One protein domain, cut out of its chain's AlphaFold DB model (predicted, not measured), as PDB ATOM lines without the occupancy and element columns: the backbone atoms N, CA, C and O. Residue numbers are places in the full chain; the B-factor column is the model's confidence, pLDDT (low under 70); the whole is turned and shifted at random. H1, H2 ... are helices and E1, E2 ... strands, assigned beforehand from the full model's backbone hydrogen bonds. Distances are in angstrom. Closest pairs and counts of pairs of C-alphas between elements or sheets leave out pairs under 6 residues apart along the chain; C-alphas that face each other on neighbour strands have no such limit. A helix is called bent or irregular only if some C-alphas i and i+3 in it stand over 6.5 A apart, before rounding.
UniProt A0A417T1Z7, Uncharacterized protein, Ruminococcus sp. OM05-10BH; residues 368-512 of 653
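This is residues 368 to 512 of the 653 residues of an uncharacterized protein of Ruminococcus sp. OM05-10BH (UniProt A0A417T1Z7). Helix H2 lies in the middle, between a four-stranded sheet, E1 to E4, on one side and a three-stranded sheet, E5 to E7, on the other; H1 packs beside H2 on the first sheet, and H3 packs on the second. The far end of hairpin E6 and E7, near residues 473 to 483, sticks out as a thin arm, and a long looping stretch, residues 430 to 456, joins H2 to E5. The printed part has 145 residues with three named helices and seven named strands, in the order E1 E2 E3 E4 H1 H2 E5 E6 E7 H3. Both sheets are antiparallel, with the strands side by side in chain order, and the class is mixed, helices and strands. By its radius of gyration of the C-alphas, 15.0 A, the whole is compact, yet its outline is elongated, with spans of 54 by 32 by 29 A.

The sheet of four is made of E1, residues 368 to 370, E2, residues 373 to 377, E3, residues 382 to 387, and E4, residues 390 to 395. E1 begins at C-alpha 368, at (183.388, 276.517, 203.003), and E4 is 16.7 A long. H1 spans residues 399 to 411 and 19.7 A, and H2 spans residues 418 to 429 and 16.1 A. H1 is neither bent nor irregular, but only just: C-alphas 401 and 404 are 6.1 A apart. The sheet of three is made of E5, residues 457 to 462, E6, residues 465 to 476 and 28.1 A, and E7, residues 479 to 490 and 32.1 A. E6 bends by 67 degrees at residue 473 and ends at C-alpha 476, at (211.013, 260.753, 176.378). H3 spans residues 499 to 510 and 16.2 A, ending at C-alpha 510, at (199.316, 261.511, 198.768).

E1 E2 E3 E4 form a meander, each strand the antiparallel neighbour of the one before, with edge strands E1 and E4. Within hydrogen-bond range are N 368 and O 375 of E1 and E2, 2.9 A, N 376 and O 384 of E2 and E3, 2.9 A, and N 385 and O 392 of E3 and E4, 2.9 A. H1 and H2 are on the same face of this sheet, two layers, helices over one face. H1 has a height over the sheet of 9.6 A, and H2 of 8.8 A. H1 and H2 touch at a steep tilt of 52 degrees, opposite ways; the C-alphas of Ser 406 and Ala 418 are closest, 4.8 A. H2 and H3 touch at a steep tilt of 55 degrees, opposite ways, H2 with residues 420 to 424 alone; the C-alphas of Ala 420 and Lys 507 are closest, 5.9 A. E5 E6 E7 form a second meander, strongly twisted; N 460 and O 467, 2.9 A, and N 472 and O 483, 2.8 A, are within range. H2 and H3 are on this sheet too, again two layers; H2 is over E6 at a height of 9.4 A, and H3 is over E7 at 9.2 A. H1 and H3 are apart. Every O i to N i+4 pair is within hydrogen-bond range in H2 and H3, and 6 of 9 in H1.

The C-alphas of Gly 389 and Asn 477 are the two farthest apart, 54.6 A. The printed part has no cut. The link from H2 to E5, 27 residues, is long; H1 to H2 and E7 to H3 are short, and the other links are tight. Mean pLDDT of the printed part is 82.8; 18 residues are under 70, namely 461 to 465, 473 to 483, 492 and 512.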
ATOM      1  N   TYR A 368     183.368 277.941 203.299       94.00
ATOM      2  CA  TYR A 368     183.388 276.517 203.003       94.00
ATOM      3  C   TYR A 368     183.643 275.724 204.272       94.00
ATOM      4  O   TYR A 368     184.315 276.203 205.179       94.00
ATOM      5  N   THR A 369     183.156 274.489 204.291       95.25
ATOM      6  CA  THR A 369     183.434 273.537 205.361       95.25
ATOM      7  C   THR A 369     184.098 272.310 204.753       95.25
ATOM      8  O   THR A 369     183.638 271.792 203.735       95.25
ATOM      9  N   ILE A 370     185.187 271.863 205.369       94.62
ATOM     10  CA  ILE A 370     185.901 270.621 205.070       94.62
ATOM     11  C   ILE A 370     186.015 269.857 206.387       94.62
ATOM     12  O   ILE A 370     186.605 270.356 207.345       94.62
ATOM     13  N   ARG A 371     185.401 268.676 206.473       92.81
ATOM     14  CA  ARG A 371     185.141 267.984 207.745       92.81
ATOM     15  C   ARG A 371     184.351 268.877 208.717       92.81
ATOM     16  O   ARG A 371     183.192 269.182 208.463       92.81
ATOM     17  N   ASP A 372     184.960 269.268 209.828       92.56
ATOM     18  CA  ASP A 372     184.449 270.188 210.847       92.56
ATOM     19  C   ASP A 372     185.236 271.511 210.900       92.56
ATOM     20  O   ASP A 372     185.108 272.277 211.856       92.56
ATOM     21  N   VAL A 373     186.034 271.791 209.864       96.44
ATOM     22  CA  VAL A 373     186.807 273.026 209.716       96.44
ATOM     23  C   VAL A 373     186.108 273.954 208.738       96.44
ATOM     24  O   VAL A 373     185.939 273.620 207.564       96.44
ATOM     25  N   ASP A 374     185.762 275.146 209.213       97.06
ATOM     26  CA  ASP A 374     185.244 276.214 208.367       97.06
ATOM     27  C   ASP A 374     186.401 277.085 207.876       97.06
ATOM     28  O   ASP A 374     187.310 277.418 208.639       97.06
ATOM     29  N   PHE A 375     186.368 277.495 206.614       95.88
ATOM     30  CA  PHE A 375     187.323 278.452 206.078       95.88
ATOM     31  C   PHE A 375     186.670 279.435 205.116       95.88
ATOM     32  O   PHE A 375     185.740 279.102 204.377       95.88
ATOM     33  N   ALA A 376     187.175 280.661 205.125       92.94
ATOM     34  CA  ALA A 376     186.741 281.719 204.237       92.94
ATOM     35  C   ALA A 376     187.932 282.547 203.758       92.94
ATOM     36  O   ALA A 376     188.924 282.714 204.466       92.94
ATOM     37  N   LYS A 377     187.830 283.083 202.550       89.06
ATOM     38  CA  LYS A 377     188.801 284.024 202.007       89.06
ATOM     39  C   LYS A 377     188.744 285.346 202.775       89.06
ATOM     40  O   LYS A 377     187.660 285.884 202.990       89.06
ATOM     41  N   ASP A 378     189.903 285.876 203.159       86.06
ATOM     42  CA  ASP A 378     190.026 287.179 203.822       86.06
ATOM     43  C   ASP A 378     190.953 288.099 203.019       86.06
ATOM     44  O   ASP A 378     192.142 288.262 203.291       86.06
ATOM     45  N   GLY A 379     190.409 288.656 201.938       76.94
ATOM     46  CA  GLY A 379     191.192 289.392 200.949       76.94
ATOM     47  C   GLY A 379     191.964 288.472 200.002       76.94
ATOM     48  O   GLY A 379     191.678 287.289 199.878       76.94
ATOM     49  N   ALA A 380     192.922 289.053 199.286       71.75
ATOM     50  CA  ALA A 380     193.674 288.399 198.219       71.75
ATOM     51  C   ALA A 380     194.492 287.181 198.674       71.75
ATOM     52  O   ALA A 380     194.444 286.106 198.078       71.75
ATOM     53  N   ASP A 381     195.207 287.388 199.773       82.56
ATOM     54  CA  ASP A 381     196.390 286.616 200.135       82.56
ATOM     55  C   ASP A 381     196.246 285.904 201.480       82.56
ATOM     56  O   ASP A 381     197.225 285.357 201.989       82.56
ATOM     57  N   HIS A 382     195.056 285.945 202.085       90.06
ATOM     58  CA  HIS A 382     194.798 285.347 203.388       90.06
ATOM     59  C   HIS A 382     193.545 284.476 203.377       90.06
ATOM     60  O   HIS A 382     192.575 284.713 202.651       90.06
ATOM     61  N   VAL A 383     193.578 283.457 204.225       93.88
ATOM     62  CA  VAL A 383     192.453 282.588 204.537       93.88
ATOM     63  C   VAL A 383     192.191 282.634 206.035       93.88
ATOM     64  O   VAL A 383     193.099 282.429 206.842       93.88
ATOM     65  N   ARG A 384     190.938 282.874 206.401       95.69
ATOM     66  CA  ARG A 384     190.437 282.716 207.761       95.69
ATOM     67  C   ARG A 384     189.988 281.282 207.952       95.69
ATOM     68  O   ARG A 384     189.188 280.788 207.163       95.69
ATOM     69  N   VAL A 385     190.484 280.616 208.987       97.50
ATOM     70  CA  VAL A 385     190.182 279.209 209.271       97.50
ATOM     71  C   VAL A 385     189.719 279.065 210.709       97.50
ATOM     72  O   VAL A 385     190.347 279.588 211.630       97.50
ATOM     73  N   LYS A 386     188.631 278.325 210.904       97.38
ATOM     74  CA  LYS A 386     188.062 278.010 212.206       97.38
ATOM     75  C   LYS A 386     188.050 276.502 212.427       97.38
ATOM     76  O   LYS A 386     187.333 275.780 211.743       97.38
ATOM     77  N   ALA A 387     188.823 276.040 213.406       95.94
ATOM     78  CA  ALA A 387     188.950 274.629 213.773       95.94
ATOM     79  C   ALA A 387     188.898 274.477 215.298       95.94
ATOM     80  O   ALA A 387     189.474 275.279 216.030       95.94
ATOM     81  N   GLY A 388     188.171 273.478 215.809       89.81
ATOM     82  CA  GLY A 388     188.071 273.237 217.258       89.81
ATOM     83  C   GLY A 388     187.508 274.410 218.082       89.81
ATOM     84  O   GLY A 388     187.719 274.470 219.290       89.81
ATOM     85  N   GLY A 389     186.799 275.350 217.444       89.56
ATOM     86  CA  GLY A 389     186.273 276.565 218.075       89.56
ATOM     87  C   GLY A 389     187.243 277.753 218.129       89.56
ATOM     88  O   GLY A 389     186.817 278.830 218.544       89.56
ATOM     89  N   GLU A 390     188.493 277.590 217.686       95.00
ATOM     90  CA  GLU A 390     189.466 278.673 217.503       95.00
ATOM     91  C   GLU A 390     189.430 279.171 216.053       95.00
ATOM     92  O   GLU A 390     189.332 278.367 215.130       95.00
ATOM     93  N   GLU A 391     189.496 280.489 215.857       96.19
ATOM     94  CA  GLU A 391     189.541 281.144 214.545       96.19
ATOM     95  C   GLU A 391     190.881 281.863 214.378       96.19
ATOM     96  O   GLU A 391     191.330 282.563 215.290       96.19
ATOM     97  N   ARG A 392     191.527 281.675 213.224       96.12
ATOM     98  CA  ARG A 392     192.837 282.250 212.923       96.12
ATOM     99  C   ARG A 392     193.009 282.514 211.429       96.12
ATOM    100  O   ARG A 392     192.570 281.718 210.603       96.12
ATOM    101  N   ASP A 393     193.712 283.593 211.105       95.81
ATOM    102  CA  ASP A 393     194.060 283.948 209.729       95.81
ATOM    103  C   ASP A 393     195.448 283.419 209.343       95.81
ATOM    104  O   ASP A 393     196.400 283.452 210.133       95.81
ATOM    105  N   PHE A 394     195.566 282.948 208.103       95.88
ATOM    106  CA  PHE A 394     196.790 282.417 207.512       95.88
ATOM    107  C   PHE A 394     197.064 283.091 206.177       95.88
ATOM    108  O   PHE A 394     196.167 283.234 205.354       95.88
ATOM    109  N   GLN A 395     198.319 283.457 205.936       93.62
ATOM    110  CA  GLN A 395     198.760 283.889 204.615       93.62
ATOM    111  C   GLN A 395     198.782 282.688 203.652       93.62
ATOM    112  O   GLN A 395     199.132 281.581 204.053       93.62
ATOM    113  N   VAL A 396     198.438 282.898 202.381       89.69
ATOM    114  CA  VAL A 396     198.391 281.868 201.327       89.69
ATOM    115  C   VAL A 396     198.954 282.379 199.999       89.69
ATOM    116  O   VAL A 396     198.417 282.092 198.942       89.69
ATOM    117  N   THR A 397     200.041 283.152 200.020       86.94
ATOM    118  CA  THR A 397     200.702 283.649 198.786       86.94
ATOM    119  C   THR A 397     201.665 282.657 198.137       86.94
ATOM    120  O   THR A 397     201.839 282.655 196.922       86.94
ATOM    121  N   GLU A 398     202.295 281.801 198.937       88.50
ATOM    122  CA  GLU A 398     203.294 280.824 198.512       88.50
ATOM    123  C   GLU A 398     203.018 279.496 199.210       88.50
ATOM    124  O   GLU A 398     202.523 279.477 200.341       88.50
ATOM    125  N   GLU A 399     203.399 278.386 198.579       90.19
ATOM    126  CA  GLU A 399     203.197 277.038 199.120       90.19
ATOM    127  C   GLU A 399     203.728 276.887 200.563       90.19
ATOM    128  O   GLU A 399     203.085 276.244 201.389       90.19
ATOM    129  N   ARG A 400     204.846 277.533 200.929       89.56
ATOM    130  CA  ARG A 400     205.452 277.492 202.273       89.56
ATOM    131  C   ARG A 400     204.514 277.997 203.365       89.56
ATOM    132  O   ARG A 400     204.640 277.584 204.517       89.56
ATOM    133  N   HIS A 401     203.565 278.866 203.021       92.62
ATOM    134  CA  HIS A 401     202.589 279.390 203.973       92.62
ATOM    135  C   HIS A 401     201.506 278.356 204.334       92.62
ATOM    136  O   HIS A 401     200.833 278.503 205.354       92.62
ATOM    137  N   LEU A 402     201.408 277.245 203.592       94.62
ATOM    138  CA  LEU A 402     200.528 276.125 203.935       94.62
ATOM    139  C   LEU A 402     201.031 275.311 205.134       94.62
ATOM    140  O   LEU A 402     200.246 274.612 205.778       94.62
ATOM    141  N   LYS A 403     202.323 275.402 205.483       95.38
ATOM    142  CA  LYS A 403     202.874 274.674 206.632       95.38
ATOM    143  C   LYS A 403     202.274 275.149 207.963       95.38
ATOM    144  O   LYS A 403     201.688 274.303 208.639       95.38
ATOM    145  N   PRO A 404     202.294 276.451 208.315       96.19
ATOM    146  CA  PRO A 404     201.592 276.959 209.497       96.19
ATOM    147  C   PRO A 404     200.110 276.563 209.562       96.19
ATOM    148  O   PRO A 404     199.609 276.237 210.638       96.19
ATOM    149  N   LEU A 405     199.418 276.552 208.416       96.75
ATOM    150  CA  LEU A 405     198.025 276.113 208.333       96.75
ATOM    151  C   LEU A 405     197.880 274.621 208.671       96.75
ATOM    152  O   LEU A 405     197.057 274.255 209.505       96.75
ATOM    153  N   SER A 406     198.707 273.750 208.090       96.88
ATOM    154  CA  SER A 406     198.668 272.317 208.416       96.88
ATOM    155  C   SER A 406     199.056 272.025 209.875       96.88
ATOM    156  O   SER A 406     198.455 271.162 210.512       96.88
ATOM    157  N   GLU A 407     200.000 272.765 210.458       96.81
ATOM    158  CA  GLU A 407     200.342 272.650 211.882       96.81
ATOM    159  C   GLU A 407     199.154 273.027 212.783       96.81
ATOM    160  O   GLU A 407     198.866 272.316 213.750       96.81
ATOM    161  N   PHE A 408     198.417 274.085 212.431       97.38
ATOM    162  CA  PHE A 408     197.190 274.470 213.125       97.38
ATOM    163  C   PHE A 408     196.114 273.382 213.033       97.38
ATOM    164  O   PHE A 408     195.595 272.959 214.064       97.38
ATOM    165  N   LEU A 409     195.827 272.866 211.836       96.94
ATOM    166  CA  LEU A 409     194.827 271.807 211.635       96.94
ATOM    167  C   LEU A 409     195.195 270.518 212.389       96.94
ATOM    168  O   LEU A 409     194.345 269.879 213.011       96.94
ATOM    169  N   SER A 410     196.481 270.165 212.395       96.38
ATOM    170  CA  SER A 410     197.006 269.007 213.123       96.38
ATOM    171  C   SER A 410     196.810 269.136 214.638       96.38
ATOM    172  O   SER A 410     196.394 268.177 215.293       96.38
ATOM    173  N   ALA A 411     197.038 270.331 215.194       96.06
ATOM    174  CA  ALA A 411     196.802 270.621 216.609       96.06
ATOM    175  C   ALA A 411     195.311 270.565 217.000       96.06
ATOM    176  O   ALA A 411     195.002 270.310 218.164       96.06
ATOM    177  N   HIS A 412     194.404 270.739 216.033       95.50
ATOM    178  CA  HIS A 412     192.954 270.796 216.234       95.50
ATOM    179  C   HIS A 412     192.208 269.532 215.774       95.50
ATOM    180  O   HIS A 412     191.011 269.584 215.528       95.50
ATOM    181  N   GLY A 413     192.888 268.380 215.713       89.69
ATOM    182  CA  GLY A 413     192.241 267.069 215.545       89.69
ATOM    183  C   GLY A 413     192.452 266.388 214.190       89.69
ATOM    184  O   GLY A 413     192.145 265.206 214.068       89.69
ATOM    185  N   HIS A 414     193.074 267.060 213.218       93.00
ATOM    186  CA  HIS A 414     193.244 266.549 211.847       93.00
ATOM    187  C   HIS A 414     194.658 266.043 211.545       93.00
ATOM    188  O   HIS A 414     195.173 266.215 210.444       93.00
ATOM    189  N   ARG A 415     195.332 265.423 212.519       89.88
ATOM    190  CA  ARG A 415     196.769 265.093 212.433       89.88
ATOM    191  C   ARG A 415     197.185 264.320 211.175       89.88
ATOM    192  O   ARG A 415     198.268 264.573 210.656       89.88
ATOM    193  N   GLU A 416     196.368 263.376 210.716       89.38
ATOM    194  CA  GLU A 416     196.690 262.514 209.566       89.38
ATOM    195  C   GLU A 416     196.380 263.166 208.210       89.38
ATOM    196  O   GLU A 416     196.976 262.798 207.203       89.38
ATOM    197  N   GLU A 417     195.476 264.145 208.173       93.06
ATOM    198  CA  GLU A 417     194.971 264.752 206.933       93.06
ATOM    199  C   GLU A 417     195.284 266.249 206.804       93.06
ATOM    200  O   GLU A 417     194.999 266.850 205.771       93.06
ATOM    201  N   ALA A 418     195.937 266.849 207.801       94.25
ATOM    202  CA  ALA A 418     196.206 268.283 207.869       94.25
ATOM    203  C   ALA A 418     196.967 268.844 206.658       94.25
ATOM    204  O   ALA A 418     196.699 269.968 206.242       94.25
ATOM    205  N   GLN A 419     197.906 268.086 206.084       93.94
ATOM    206  CA  GLN A 419     198.643 268.510 204.886       93.94
ATOM    207  C   GLN A 419     197.732 268.553 203.654       93.94
ATOM    208  O   GLN A 419     197.714 269.553 202.938       93.94
ATOM    209  N   ALA A 420     196.930 267.502 203.448       93.25
ATOM    210  CA  ALA A 420     195.962 267.436 202.357       93.25
ATOM    211  C   ALA A 420     194.898 268.535 202.494       93.25
ATOM    212  O   ALA A 420     194.603 269.230 201.526       93.25
ATOM    213  N   MET A 421     194.380 268.752 203.709       95.56
ATOM    214  CA  MET A 421     193.437 269.834 204.000       95.56
ATOM    215  C   MET A 421     194.049 271.208 203.720       95.56
ATOM    216  O   MET A 421     193.424 272.014 203.041       95.56
ATOM    217  N   ALA A 422     195.275 271.476 204.184       95.75
ATOM    218  CA  ALA A 422     195.946 272.747 203.925       95.75
ATOM    219  C   ALA A 422     196.166 272.987 202.422       95.75
ATOM    220  O   ALA A 422     195.997 274.113 201.961       95.75
ATOM    221  N   LEU A 423     196.489 271.941 201.652       93.06
ATOM    222  CA  LEU A 423     196.640 272.032 200.199       93.06
ATOM    223  C   LEU A 423     195.309 272.331 199.494       93.06
ATOM    224  O   LEU A 423     195.269 273.214 198.642       93.06
ATOM    225  N   VAL A 424     194.224 271.645 199.868       92.69
ATOM    226  CA  VAL A 424     192.880 271.891 199.314       92.69
ATOM    227  C   VAL A 424     192.395 273.299 199.659       92.69
ATOM    228  O   VAL A 424     191.951 274.017 198.767       92.69
ATOM    229  N   ILE A 425     192.526 273.724 200.920       93.75
ATOM    230  CA  ILE A 425     192.150 275.074 201.369       93.75
ATOM    231  C   ILE A 425     192.976 276.130 200.626       93.75
ATOM    232  O   ILE A 425     192.418 277.086 200.089       93.75
ATOM    233  N   GLY A 426     194.297 275.943 200.563       91.00
ATOM    234  CA  GLY A 426     195.210 276.844 199.868       91.00
ATOM    235  C   GLY A 426     194.863 276.995 198.391       91.00
ATOM    236  O   GLY A 426     194.724 278.117 197.919       91.00
ATOM    237  N   ALA A 427     194.649 275.879 197.688       87.56
ATOM    238  CA  ALA A 427     194.265 275.878 196.280       87.56
ATOM    239  C   ALA A 427     192.873 276.488 196.045       87.56
ATOM    240  O   ALA A 427     192.681 277.214 195.077       87.56
ATOM    241  N   ALA A 428     191.905 276.238 196.933       86.75
ATOM    242  CA  ALA A 428     190.567 276.814 196.819       86.75
ATOM    243  C   ALA A 428     190.573 278.341 197.002       86.75
ATOM    244  O   ALA A 428     189.838 279.047 196.312       86.75
ATOM    245  N   VAL A 429     191.371 278.855 197.946       85.19
ATOM    246  CA  VAL A 429     191.390 280.287 198.291       85.19
ATOM    247  C   VAL A 429     192.330 281.085 197.391       85.19
ATOM    248  O   VAL A 429     191.956 282.180 196.965       85.19
ATOM    249  N   ASN A 430     193.518 280.558 197.085       82.88
ATOM    250  CA  ASN A 430     194.475 281.202 196.191       82.88
ATOM    251  C   ASN A 430     194.836 280.299 194.994       82.88
ATOM    252  O   ASN A 430     195.689 279.413 195.117       82.88
ATOM    253  N   PRO A 431     194.248 280.556 193.811       73.12
ATOM    254  CA  PRO A 431     194.543 279.793 192.605       73.12
ATOM    255  C   PRO A 431     195.962 280.044 192.058       73.12
ATOM    256  O   PRO A 431     196.465 279.237 191.276       73.12
ATOM    257  N   GLU A 432     196.617 281.132 192.474       74.31
ATOM    258  CA  GLU A 432     197.945 281.569 192.018       74.31
ATOM    259  C   GLU A 432     199.055 281.293 193.038       74.31
ATOM    260  O   GLU A 432     200.108 281.937 193.017       74.31
ATOM    261  N   LEU A 433     198.826 280.342 193.945       80.44
ATOM    262  CA  LEU A 433     199.773 279.982 194.991       80.44
ATOM    263  C   LEU A 433     201.172 279.729 194.403       80.44
ATOM    264  O   LEU A 433     201.401 278.768 193.663       80.44
ATOM    265  N   LYS A 434     202.121 280.612 194.729       83.12
ATOM    266  CA  LYS A 434     203.466 280.564 194.155       83.12
ATOM    267  C   LYS A 434     204.247 279.374 194.705       83.12
ATOM    268  O   LYS A 434     204.220 279.073 195.900       83.12
ATOM    269  N   GLU A 435     204.984 278.718 193.817       84.06
ATOM    270  CA  GLU A 435     205.857 277.602 194.168       84.06
ATOM    271  C   GLU A 435     206.942 278.055 195.150       84.06
ATOM    272  O   GLU A 435     207.598 279.076 194.938       84.06
ATOM    273  N   SER A 436     207.146 277.284 196.217       83.56
ATOM    274  CA  SER A 436     208.199 277.588 197.189       83.56
ATOM    275  C   SER A 436     209.564 277.168 196.682       83.56
ATOM    276  O   SER A 436     209.720 276.068 196.152       83.56
ATOM    277  N   ARG A 437     210.556 278.043 196.873       81.19
ATOM    278  CA  ARG A 437     211.930 277.818 196.426       81.19
ATOM    279  C   ARG A 437     212.943 278.007 197.546       81.19
ATOM    280  O   ARG A 437     212.738 278.833 198.434       81.19
ATOM    281  N   ASP A 438     214.015 277.223 197.503       78.31
ATOM    282  CA  ASP A 438     215.191 277.419 198.355       78.31
ATOM    283  C   ASP A 438     216.060 278.597 197.847       78.31
ATOM    284  O   ASP A 438     215.789 279.148 196.775       78.31
ATOM    285  N   PRO A 439     217.092 279.030 198.602       76.75
ATOM    286  CA  PRO A 439     217.986 280.114 198.181       76.75
ATOM    287  C   PRO A 439     218.729 279.854 196.865       76.75
ATOM    288  O   PRO A 439     219.147 280.806 196.211       76.75
ATOM    289  N   ASP A 440     218.876 278.587 196.476       70.88
ATOM    290  CA  ASP A 440     219.513 278.175 195.224       70.88
ATOM    291  C   ASP A 440     218.506 278.133 194.052       70.88
ATOM    292  O   ASP A 440     218.868 277.818 192.916       70.88
ATOM    293  N   GLY A 441     217.235 278.468 194.306       71.75
ATOM    294  CA  GLY A 441     216.169 278.560 193.313       71.75
ATOM    295  C   GLY A 441     215.448 277.242 193.018       71.75
ATOM    296  O   GLY A 441     214.638 277.201 192.085       71.75
ATOM    297  N   PHE A 442     215.693 276.172 193.778       71.62
ATOM    298  CA  PHE A 442     215.048 274.872 193.580       71.62
ATOM    299  C   PHE A 442     213.678 274.803 194.242       71.62
ATOM    300  O   PHE A 442     213.497 275.317 195.339       71.62
ATOM    301  N   ALA A 443     212.719 274.133 193.596       78.50
ATOM    302  CA  ALA A 443     211.388 273.916 194.154       78.50
ATOM    303  C   ALA A 443     211.442 273.010 195.396       78.50
ATOM    304  O   ALA A 443     212.084 271.956 195.383       78.50
ATOM    305  N   VAL A 444     210.732 273.404 196.450       80.75
ATOM    306  CA  VAL A 444     210.741 272.755 197.768       80.75
ATOM    307  C   VAL A 444     209.328 272.346 198.168       80.75
ATOM    308  O   VAL A 444     208.373 273.098 197.967       80.75
ATOM    309  N   ASN A 445     209.185 271.158 198.753       85.81
ATOM    310  CA  ASN A 445     207.942 270.725 199.374       85.81
ATOM    311  C   ASN A 445     207.695 271.573 200.641       85.81
ATOM    312  O   ASN A 445     208.533 271.592 201.548       85.81
ATOM    313  N   PRO A 446     206.544 272.263 200.746       86.88
ATOM    314  CA  PRO A 446     206.306 273.222 201.820       86.88
ATOM    315  C   PRO A 446     206.212 272.588 203.212       86.88
ATOM    316  O   PRO A 446     206.476 273.258 204.209       86.88
ATOM    317  N   PHE A 447     205.848 271.308 203.303       89.06
ATOM    318  CA  PHE A 447     205.639 270.619 204.574       89.06
ATOM    319  C   PHE A 447     206.939 270.019 205.121       89.06
ATOM    320  O   PHE A 447     207.186 270.091 206.328       89.06
ATOM    321  N   THR A 448     207.782 269.464 204.245       85.56
ATOM    322  CA  THR A 448     209.055 268.832 204.633       85.56
ATOM    323  C   THR A 448     210.230 269.809 204.614       85.56
ATOM    324  O   THR A 448     211.138 269.678 205.432       85.56
ATOM    325  N   GLY A 449     210.203 270.820 203.741       81.75
ATOM    326  CA  GLY A 449     211.344 271.703 203.487       81.75
ATOM    327  C   GLY A 449     212.425 271.070 202.604       81.75
ATOM    328  O   GLY A 449     213.487 271.661 202.425       81.75
ATOM    329  N   GLU A 450     212.168 269.884 202.050       82.88
ATOM    330  CA  GLU A 450     213.071 269.180 201.137       82.88
ATOM    331  C   GLU A 450     212.737 269.505 199.675       82.88
ATOM    332  O   GLU A 450     211.622 269.918 199.356       82.88
ATOM    333  N   LYS A 451     213.696 269.311 198.761       79.81
ATOM    334  CA  LYS A 451     213.463 269.513 197.321       79.81
ATOM    335  C   LYS A 451     212.324 268.620 196.832       79.81
ATOM    336  O   LYS A 451     212.261 267.460 197.238       79.81
ATOM    337  N   LYS A 452     211.465 269.152 195.953       80.44
ATOM    338  CA  LYS A 452     210.327 268.390 195.424       80.44
ATOM    339  C   LYS A 452     210.791 267.118 194.698       80.44
ATOM    340  O   LYS A 452     211.772 267.146 193.954       80.44
ATOM    341  N   GLN A 453     210.071 266.022 194.904       74.00
ATOM    342  CA  GLN A 453     210.303 264.685 194.350       74.00
ATOM    343  C   GLN A 453     209.082 264.211 193.530       74.00
ATOM    344  O   GLN A 453     208.023 264.841 193.586       74.00
ATOM    345  N   PRO A 454     209.171 263.116 192.744       71.62
ATOM    346  CA  PRO A 454     208.002 262.554 192.084       71.62
ATOM    347  C   PRO A 454     207.016 262.070 193.156       71.62
ATOM    348  O   PRO A 454     207.414 261.397 194.103       71.62
ATOM    349  N   GLY A 455     205.740 262.405 192.999       71.88
ATOM    350  CA  GLY A 455     204.699 262.229 194.012       71.88
ATOM    351  C   GLY A 455     204.409 263.492 194.829       71.88
ATOM    352  O   GLY A 455     203.402 263.530 195.530       71.88
ATOM    353  N   ASP A 456     205.237 264.541 194.733       83.25
ATOM    354  CA  ASP A 456     204.900 265.843 195.314       83.25
ATOM    355  C   ASP A 456     203.875 266.598 194.472       83.25
ATOM    356  O   ASP A 456     203.664 266.320 193.291       83.25
ATOM    357  N   PHE A 457     203.254 267.602 195.087       84.06
ATOM    358  CA  PHE A 457     202.150 268.340 194.491       84.06
ATOM    359  C   PHE A 457     202.541 269.758 194.104       84.06
ATOM    360  O   PHE A 457     203.452 270.379 194.665       84.06
ATOM    361  N   ARG A 458     201.794 270.290 193.144       84.06
ATOM    362  CA  ARG A 458     201.839 271.686 192.735       84.06
ATOM    363  C   ARG A 458     200.430 272.194 192.478       84.06
ATOM    364  O   ARG A 458     199.618 271.492 191.877       84.06
ATOM    365  N   VAL A 459     200.171 273.424 192.902       81.19
ATOM    366  CA  VAL A 459     198.952 274.148 192.538       81.19
ATOM    367  C   VAL A 459     199.212 274.916 191.243       81.19
ATOM    368  O   VAL A 459     200.209 275.628 191.116       81.19
ATOM    369  N   GLU A 460     198.351 274.735 190.248       74.31
ATOM    370  CA  GLU A 460     198.430 275.435 188.969       74.31
ATOM    371  C   GLU A 460     197.048 275.851 188.488       74.31
ATOM    372  O   GLU A 460     196.080 275.113 188.632       74.31
ATOM    373  N   MET A 461     196.963 276.986 187.804       65.81
ATOM    374  CA  MET A 461     195.757 277.333 187.060       65.81
ATOM    375  C   MET A 461     195.744 276.685 185.677       65.81
ATOM    376  O   MET A 461     196.728 276.771 184.927       65.81
ATOM    377  N   ALA A 462     194.595 276.123 185.306       60.59
ATOM    378  CA  ALA A 462     194.297 275.654 183.959       60.59
ATOM    379  C   ALA A 462     192.914 276.170 183.532       60.59
ATOM    380  O   ALA A 462     191.880 275.599 183.874       60.59
ATOM    381  N   GLY A 463     192.891 277.275 182.782       59.88
ATOM    382  CA  GLY A 463     191.637 277.931 182.402       59.88
ATOM    383  C   GLY A 463     190.914 278.521 183.627       59.88
ATOM    384  O   GLY A 463     191.543 279.289 184.357       59.88
ATOM    385  N   PRO A 464     189.618 278.214 183.850       55.50
ATOM    386  CA  PRO A 464     188.859 278.685 185.012       55.50
ATOM    387  C   PRO A 464     189.056 277.826 186.274       55.50
ATOM    388  O   PRO A 464     188.508 278.159 187.322       55.50
ATOM    389  N   GLU A 465     189.793 276.716 186.180       66.50
ATOM    390  CA  GLU A 465     189.983 275.775 187.282       66.50
ATOM    391  C   GLU A 465     191.365 275.918 187.925       66.50
ATOM    392  O   GLU A 465     192.385 276.120 187.253       66.50
ATOM    393  N   THR A 466     191.399 275.725 189.240       76.00
ATOM    394  CA  THR A 466     192.624 275.513 190.004       76.00
ATOM    395  C   THR A 466     192.891 274.027 190.104       76.00
ATOM    396  O   THR A 466     192.104 273.274 190.669       76.00
ATOM    397  N   GLN A 467     194.018 273.589 189.571       79.94
ATOM    398  CA  GLN A 467     194.406 272.194 189.558       79.94
ATOM    399  C   GLN A 467     195.477 271.920 190.602       79.94
ATOM    400  O   GLN A 467     196.511 272.585 190.645       79.94
ATOM    401  N   ILE A 468     195.252 270.885 191.403       83.19
ATOM    402  CA  ILE A 468     196.311 270.236 192.167       83.19
ATOM    403  C   ILE A 468     196.874 269.137 191.273       83.19
ATOM    404  O   ILE A 468     196.156 268.224 190.851       83.19
ATOM    405  N   ARG A 469     198.160 269.251 190.957       83.50
ATOM    406  CA  ARG A 469     198.869 268.343 190.061       83.50
ATOM    407  C   ARG A 469     199.945 267.586 190.810       83.50
ATOM    408  O   ARG A 469     200.697 268.187 191.570       83.50
ATOM    409  N   GLU A 470     200.022 266.289 190.561       83.31
ATOM    410  CA  GLU A 470     201.096 265.430 191.042       83.31
ATOM    411  C   GLU A 470     202.262 265.463 190.052       83.31
ATOM    412  O   GLU A 470     202.088 265.365 188.829       83.31
ATOM    413  N   LEU A 471     203.467 265.626 190.589       79.38
ATOM    414  CA  LEU A 471     204.708 265.623 189.835       79.38
ATOM    415  C   LEU A 471     205.131 264.184 189.550       79.38
ATOM    416  O   LEU A 471     205.263 263.356 190.443       79.38
ATOM    417  N   SER A 472     205.405 263.886 188.291       71.69
ATOM    418  CA  SER A 472     205.912 262.597 187.830       71.69
ATOM    419  C   SER A 472     207.095 262.812 186.892       71.69
ATOM    420  O   SER A 472     207.342 263.914 186.404       71.69
ATOM    421  N   LEU A 473     207.864 261.757 186.640       64.12
ATOM    422  CA  LEU A 473     208.936 261.774 185.651       64.12
ATOM    423  C   LEU A 473     208.596 260.798 184.532       64.12
ATOM    424  O   LEU A 473     208.227 259.651 184.782       64.12
ATOM    425  N   SER A 474     208.760 261.241 183.291       55.22
ATOM    426  CA  SER A 474     208.559 260.416 182.102       55.22
ATOM    427  C   SER A 474     209.834 260.371 181.264       55.22
ATOM    428  O   SER A 474     210.506 261.382 181.063       55.22
ATOM    429  N   ALA A 475     210.195 259.186 180.771       50.16
ATOM    430  CA  ALA A 475     211.285 259.043 179.812       50.16
ATOM    431  C   ALA A 475     210.763 259.362 178.404       50.16
ATOM    432  O   ALA A 475     209.853 258.692 177.912       50.16
ATOM    433  N   GLY A 476     211.336 260.374 177.753       49.56
ATOM    434  CA  GLY A 476     211.013 260.753 176.378       49.56
ATOM    435  C   GLY A 476     212.215 260.653 175.438       49.56
ATOM    436  O   GLY A 476     213.366 260.548 175.869       49.56
ATOM    437  N   ASN A 477     211.953 260.743 174.129       35.59
ATOM    438  CA  ASN A 477     212.989 260.877 173.098       35.59
ATOM    439  C   ASN A 477     213.692 262.237 173.264       35.59
ATOM    440  O   ASN A 477     213.292 263.235 172.672       35.59
ATOM    441  N   GLY A 478     214.691 262.289 174.147       44.44
ATOM    442  CA  GLY A 478     215.373 263.518 174.563       44.44
ATOM    443  C   GLY A 478     215.777 263.569 176.041       44.44
ATOM    444  O   GLY A 478     216.388 264.553 176.440       44.44
ATOM    445  N   GLY A 479     215.462 262.541 176.840       47.75
ATOM    446  CA  GLY A 479     215.820 262.456 178.261       47.75
ATOM    447  C   GLY A 479     214.605 262.300 179.177       47.75
ATOM    448  O   GLY A 479     213.478 262.123 178.712       47.75
ATOM    449  N   ILE A 480     214.849 262.344 180.487       49.66
ATOM    450  CA  ILE A 480     213.799 262.349 181.511       49.66
ATOM    451  C   ILE A 480     213.175 263.749 181.549       49.66
ATOM    452  O   ILE A 480     213.891 264.745 181.621       49.66
ATOM    453  N   ARG A 481     211.846 263.829 181.474       59.28
ATOM    454  CA  ARG A 481     211.071 265.070 181.559       59.28
ATOM    455  C   ARG A 481     210.104 265.009 182.731       59.28
ATOM    456  O   ARG A 481     209.516 263.961 182.994       59.28
ATOM    457  N   GLU A 482     209.909 266.151 183.378       63.41
ATOM    458  CA  GLU A 482     208.825 266.347 184.337       63.41
ATOM    459  C   GLU A 482     207.478 266.211 183.615       63.41
ATOM    460  O   GLU A 482     207.231 266.841 182.585       63.41
ATOM    461  N   HIS A 483     206.628 265.347 184.146       68.88
ATOM    462  CA  HIS A 483     205.251 265.148 183.740       68.88
ATOM    463  C   HIS A 483     204.348 265.566 184.902       68.88
ATOM    464  O   HIS A 483     204.699 265.391 186.067       68.88
ATOM    465  N   ARG A 484     203.190 266.152 184.601       74.56
ATOM    466  CA  ARG A 484     202.255 266.643 185.619       74.56
ATOM    467  C   ARG A 484     200.905 266.001 185.386       74.56
ATOM    468  O   ARG A 484     200.288 266.236 184.349       74.56
ATOM    469  N   GLU A 485     200.463 265.194 186.335       75.69
ATOM    470  CA  GLU A 485     199.149 264.563 186.275       75.69
ATOM    471  C   GLU A 485     198.160 265.363 187.120       75.69
ATOM    472  O   GLU A 485     198.465 265.771 188.238       75.69
ATOM    473  N   THR A 486     196.978 265.647 186.573       76.88
ATOM    474  CA  THR A 486     195.942 266.375 187.318       76.88
ATOM    475  C   THR A 486     195.259 265.424 188.288       76.88
ATOM    476  O   THR A 486     194.614 264.472 187.856       76.88
ATOM    477  N   VAL A 487     195.386 265.710 189.583       81.31
ATOM    478  CA  VAL A 487     194.778 264.928 190.666       81.31
ATOM    479  C   VAL A 487     193.402 265.471 191.009       81.31
ATOM    480  O   VAL A 487     192.439 264.718 191.113       81.31
ATOM    481  N   LEU A 488     193.307 266.791 191.160       81.06
ATOM    482  CA  LEU A 488     192.073 267.475 191.513       81.06
ATOM    483  C   LEU A 488     191.945 268.755 190.694       81.06
ATOM    484  O   LEU A 488     192.910 269.504 190.576       81.06
ATOM    485  N   SER A 489     190.739 269.014 190.200       78.12
ATOM    486  CA  SER A 489     190.319 270.316 189.685       78.12
ATOM    487  C   SER A 489     189.330 270.939 190.666       78.12
ATOM    488  O   SER A 489     188.292 270.348 190.967       78.12
ATOM    489  N   LEU A 490     189.646 272.133 191.149       75.12
ATOM    490  CA  LEU A 490     188.774 272.991 191.938       75.12
ATOM    491  C   LEU A 490     188.263 274.131 191.058       75.12
ATOM    492  O   LEU A 490     188.981 274.643 190.199       75.12
ATOM    493  N   ARG A 491     187.014 274.531 191.278       70.12
ATOM    494  CA  ARG A 491     186.422 275.690 190.604       70.12
ATOM    495  C   ARG A 491     186.812 276.980 191.326       70.12
ATOM    496  O   ARG A 491     187.335 276.939 192.439       70.12
ATOM    497  N   GLY A 492     186.532 278.120 190.698       69.00
ATOM    498  CA  GLY A 492     186.759 279.432 191.300       69.00
ATOM    499  C   GLY A 492     186.085 279.571 192.667       69.00
ATOM    500  O   GLY A 492     185.017 278.997 192.914       69.00
ATOM    501  N   TYR A 493     186.697 280.345 193.562       79.38
ATOM    502  CA  TYR A 493     186.121 280.646 194.874       79.38
ATOM    503  C   TYR A 493     184.688 281.201 194.737       79.38
ATOM    504  O   TYR A 493     184.348 281.836 193.744       79.38
ATOM    505  N   GLY A 494     183.825 280.925 195.716       77.94
ATOM    506  CA  GLY A 494     182.370 281.129 195.612       77.94
ATOM    507  C   GLY A 494     181.563 279.993 194.952       77.94
ATOM    508  O   GLY A 494     180.410 279.766 195.331       77.94
ATOM    509  N   SER A 495     182.159 279.201 194.054       74.94
ATOM    510  CA  SER A 495     181.465 278.094 193.369       74.94
ATOM    511  C   SER A 495     180.990 276.986 194.322       74.94
ATOM    512  O   SER A 495     181.461 276.823 195.447       74.94
ATOM    513  N   ARG A 496     180.043 276.150 193.886       76.94
ATOM    514  CA  ARG A 496     179.670 274.960 194.671       76.94
ATOM    515  C   ARG A 496     180.761 273.896 194.542       76.94
ATOM    516  O   ARG A 496     180.970 273.358 193.462       76.94
ATOM    517  N   MET A 497     181.416 273.573 195.654       80.19
ATOM    518  CA  MET A 497     182.491 272.584 195.719       80.19
ATOM    519  C   MET A 497     182.251 271.608 196.870       80.19
ATOM    520  O   MET A 497     181.866 272.017 197.965       80.19
ATOM    521  N   ASP A 498     182.487 270.322 196.615       85.69
ATOM    522  CA  ASP A 498     182.494 269.281 197.644       85.69
ATOM    523  C   ASP A 498     183.918 269.147 198.199       85.69
ATOM    524  O   ASP A 498     184.771 268.462 197.627       85.69
ATOM    525  N   MET A 499     184.187 269.869 199.289       91.00
ATOM    526  CA  MET A 499     185.522 269.926 199.886       91.00
ATOM    527  C   MET A 499     185.934 268.606 200.545       91.00
ATOM    528  O   MET A 499     187.124 268.302 200.603       91.00
ATOM    529  N   ASP A 500     184.975 267.789 200.989       90.81
ATOM    530  CA  ASP A 500     185.263 266.468 201.546       90.81
ATOM    531  C   ASP A 500     185.672 265.488 200.441       90.81
ATOM    532  O   ASP A 500     186.643 264.745 200.597       90.81
ATOM    533  N   ALA A 501     184.996 265.512 199.288       83.88
ATOM    534  CA  ALA A 501     185.409 264.719 198.129       83.88
ATOM    535  C   ALA A 501     186.776 265.169 197.578       83.88
ATOM    536  O   ALA A 501     187.615 264.331 197.225       83.88
ATOM    537  N   ALA A 502     187.025 266.482 197.544       88.19
ATOM    538  CA  ALA A 502     188.326 267.048 197.194       88.19
ATOM    539  C   ALA A 502     189.433 266.546 198.135       88.19
ATOM    540  O   ALA A 502     190.479 266.083 197.671       88.19
ATOM    541  N   LEU A 503     189.178 266.568 199.446       91.69
ATOM    542  CA  LEU A 503     190.094 266.058 200.463       91.69
ATOM    543  C   LEU A 503     190.427 264.584 200.249       91.69
ATOM    544  O   LEU A 503     191.600 264.215 200.245       91.69
ATOM    545  N   GLU A 504     189.417 263.737 200.057       90.00
ATOM    546  CA  GLU A 504     189.632 262.302 199.864       90.00
ATOM    547  C   GLU A 504     190.411 262.004 198.577       90.00
ATOM    548  O   GLU A 504     191.269 261.120 198.573       90.00
ATOM    549  N   THR A 505     190.193 262.788 197.518       84.56
ATOM    550  CA  THR A 505     190.951 262.680 196.262       84.56
ATOM    551  C   THR A 505     192.433 262.997 196.479       84.56
ATOM    552  O   THR A 505     193.299 262.214 196.086       84.56
ATOM    553  N   VAL A 506     192.740 264.105 197.160       87.38
ATOM    554  CA  VAL A 506     194.128 264.497 197.458       87.38
ATOM    555  C   VAL A 506     194.787 263.505 198.415       87.38
ATOM    556  O   VAL A 506     195.921 263.099 198.179       87.38
ATOM    557  N   LYS A 507     194.082 263.038 199.453       89.94
ATOM    558  CA  LYS A 507     194.595 262.011 200.377       89.94
ATOM    559  C   LYS A 507     194.938 260.712 199.656       89.94
ATOM    560  O   LYS A 507     195.983 260.126 199.928       89.94
ATOM    561  N   ALA A 508     194.079 260.267 198.739       84.75
ATOM    562  CA  ALA A 508     194.321 259.059 197.958       84.75
ATOM    563  C   ALA A 508     195.572 259.181 197.074       84.75
ATOM    564  O   ALA A 508     196.307 258.201 196.949       84.75
ATOM    565  N   ALA A 509     195.829 260.365 196.510       81.56
ATOM    566  CA  ALA A 509     197.048 260.642 195.754       81.56
ATOM    567  C   ALA A 509     198.281 260.707 196.668       81.56
ATOM    568  O   ALA A 509     199.262 260.020 196.416       81.56
ATOM    569  N   MET A 510     198.211 261.424 197.797       83.25
ATOM    570  CA  MET A 510     199.316 261.511 198.768       83.25
ATOM    571  C   MET A 510     199.713 260.149 199.359       83.25
ATOM    572  O   MET A 510     200.863 259.946 199.746       83.25
ATOM    573  N   ALA A 511     198.770 259.209 199.455       77.00
ATOM    574  CA  ALA A 511     199.022 257.856 199.942       77.00
ATOM    575  C   ALA A 511     199.714 256.946 198.909       77.00
ATOM    576  O   ALA A 511     200.184 255.862 199.270       77.00
ATOM    577  N   GLN A 512     199.772 257.349 197.636       64.94
ATOM    578  CA  GLN A 512     200.454 256.618 196.576       64.94
ATOM    579  C   GLN A 512     201.819 257.266 196.322       64.94
ATOM    580  O   GLN A 512     201.880 258.337 195.733       64.94
TER     581      GLN A 512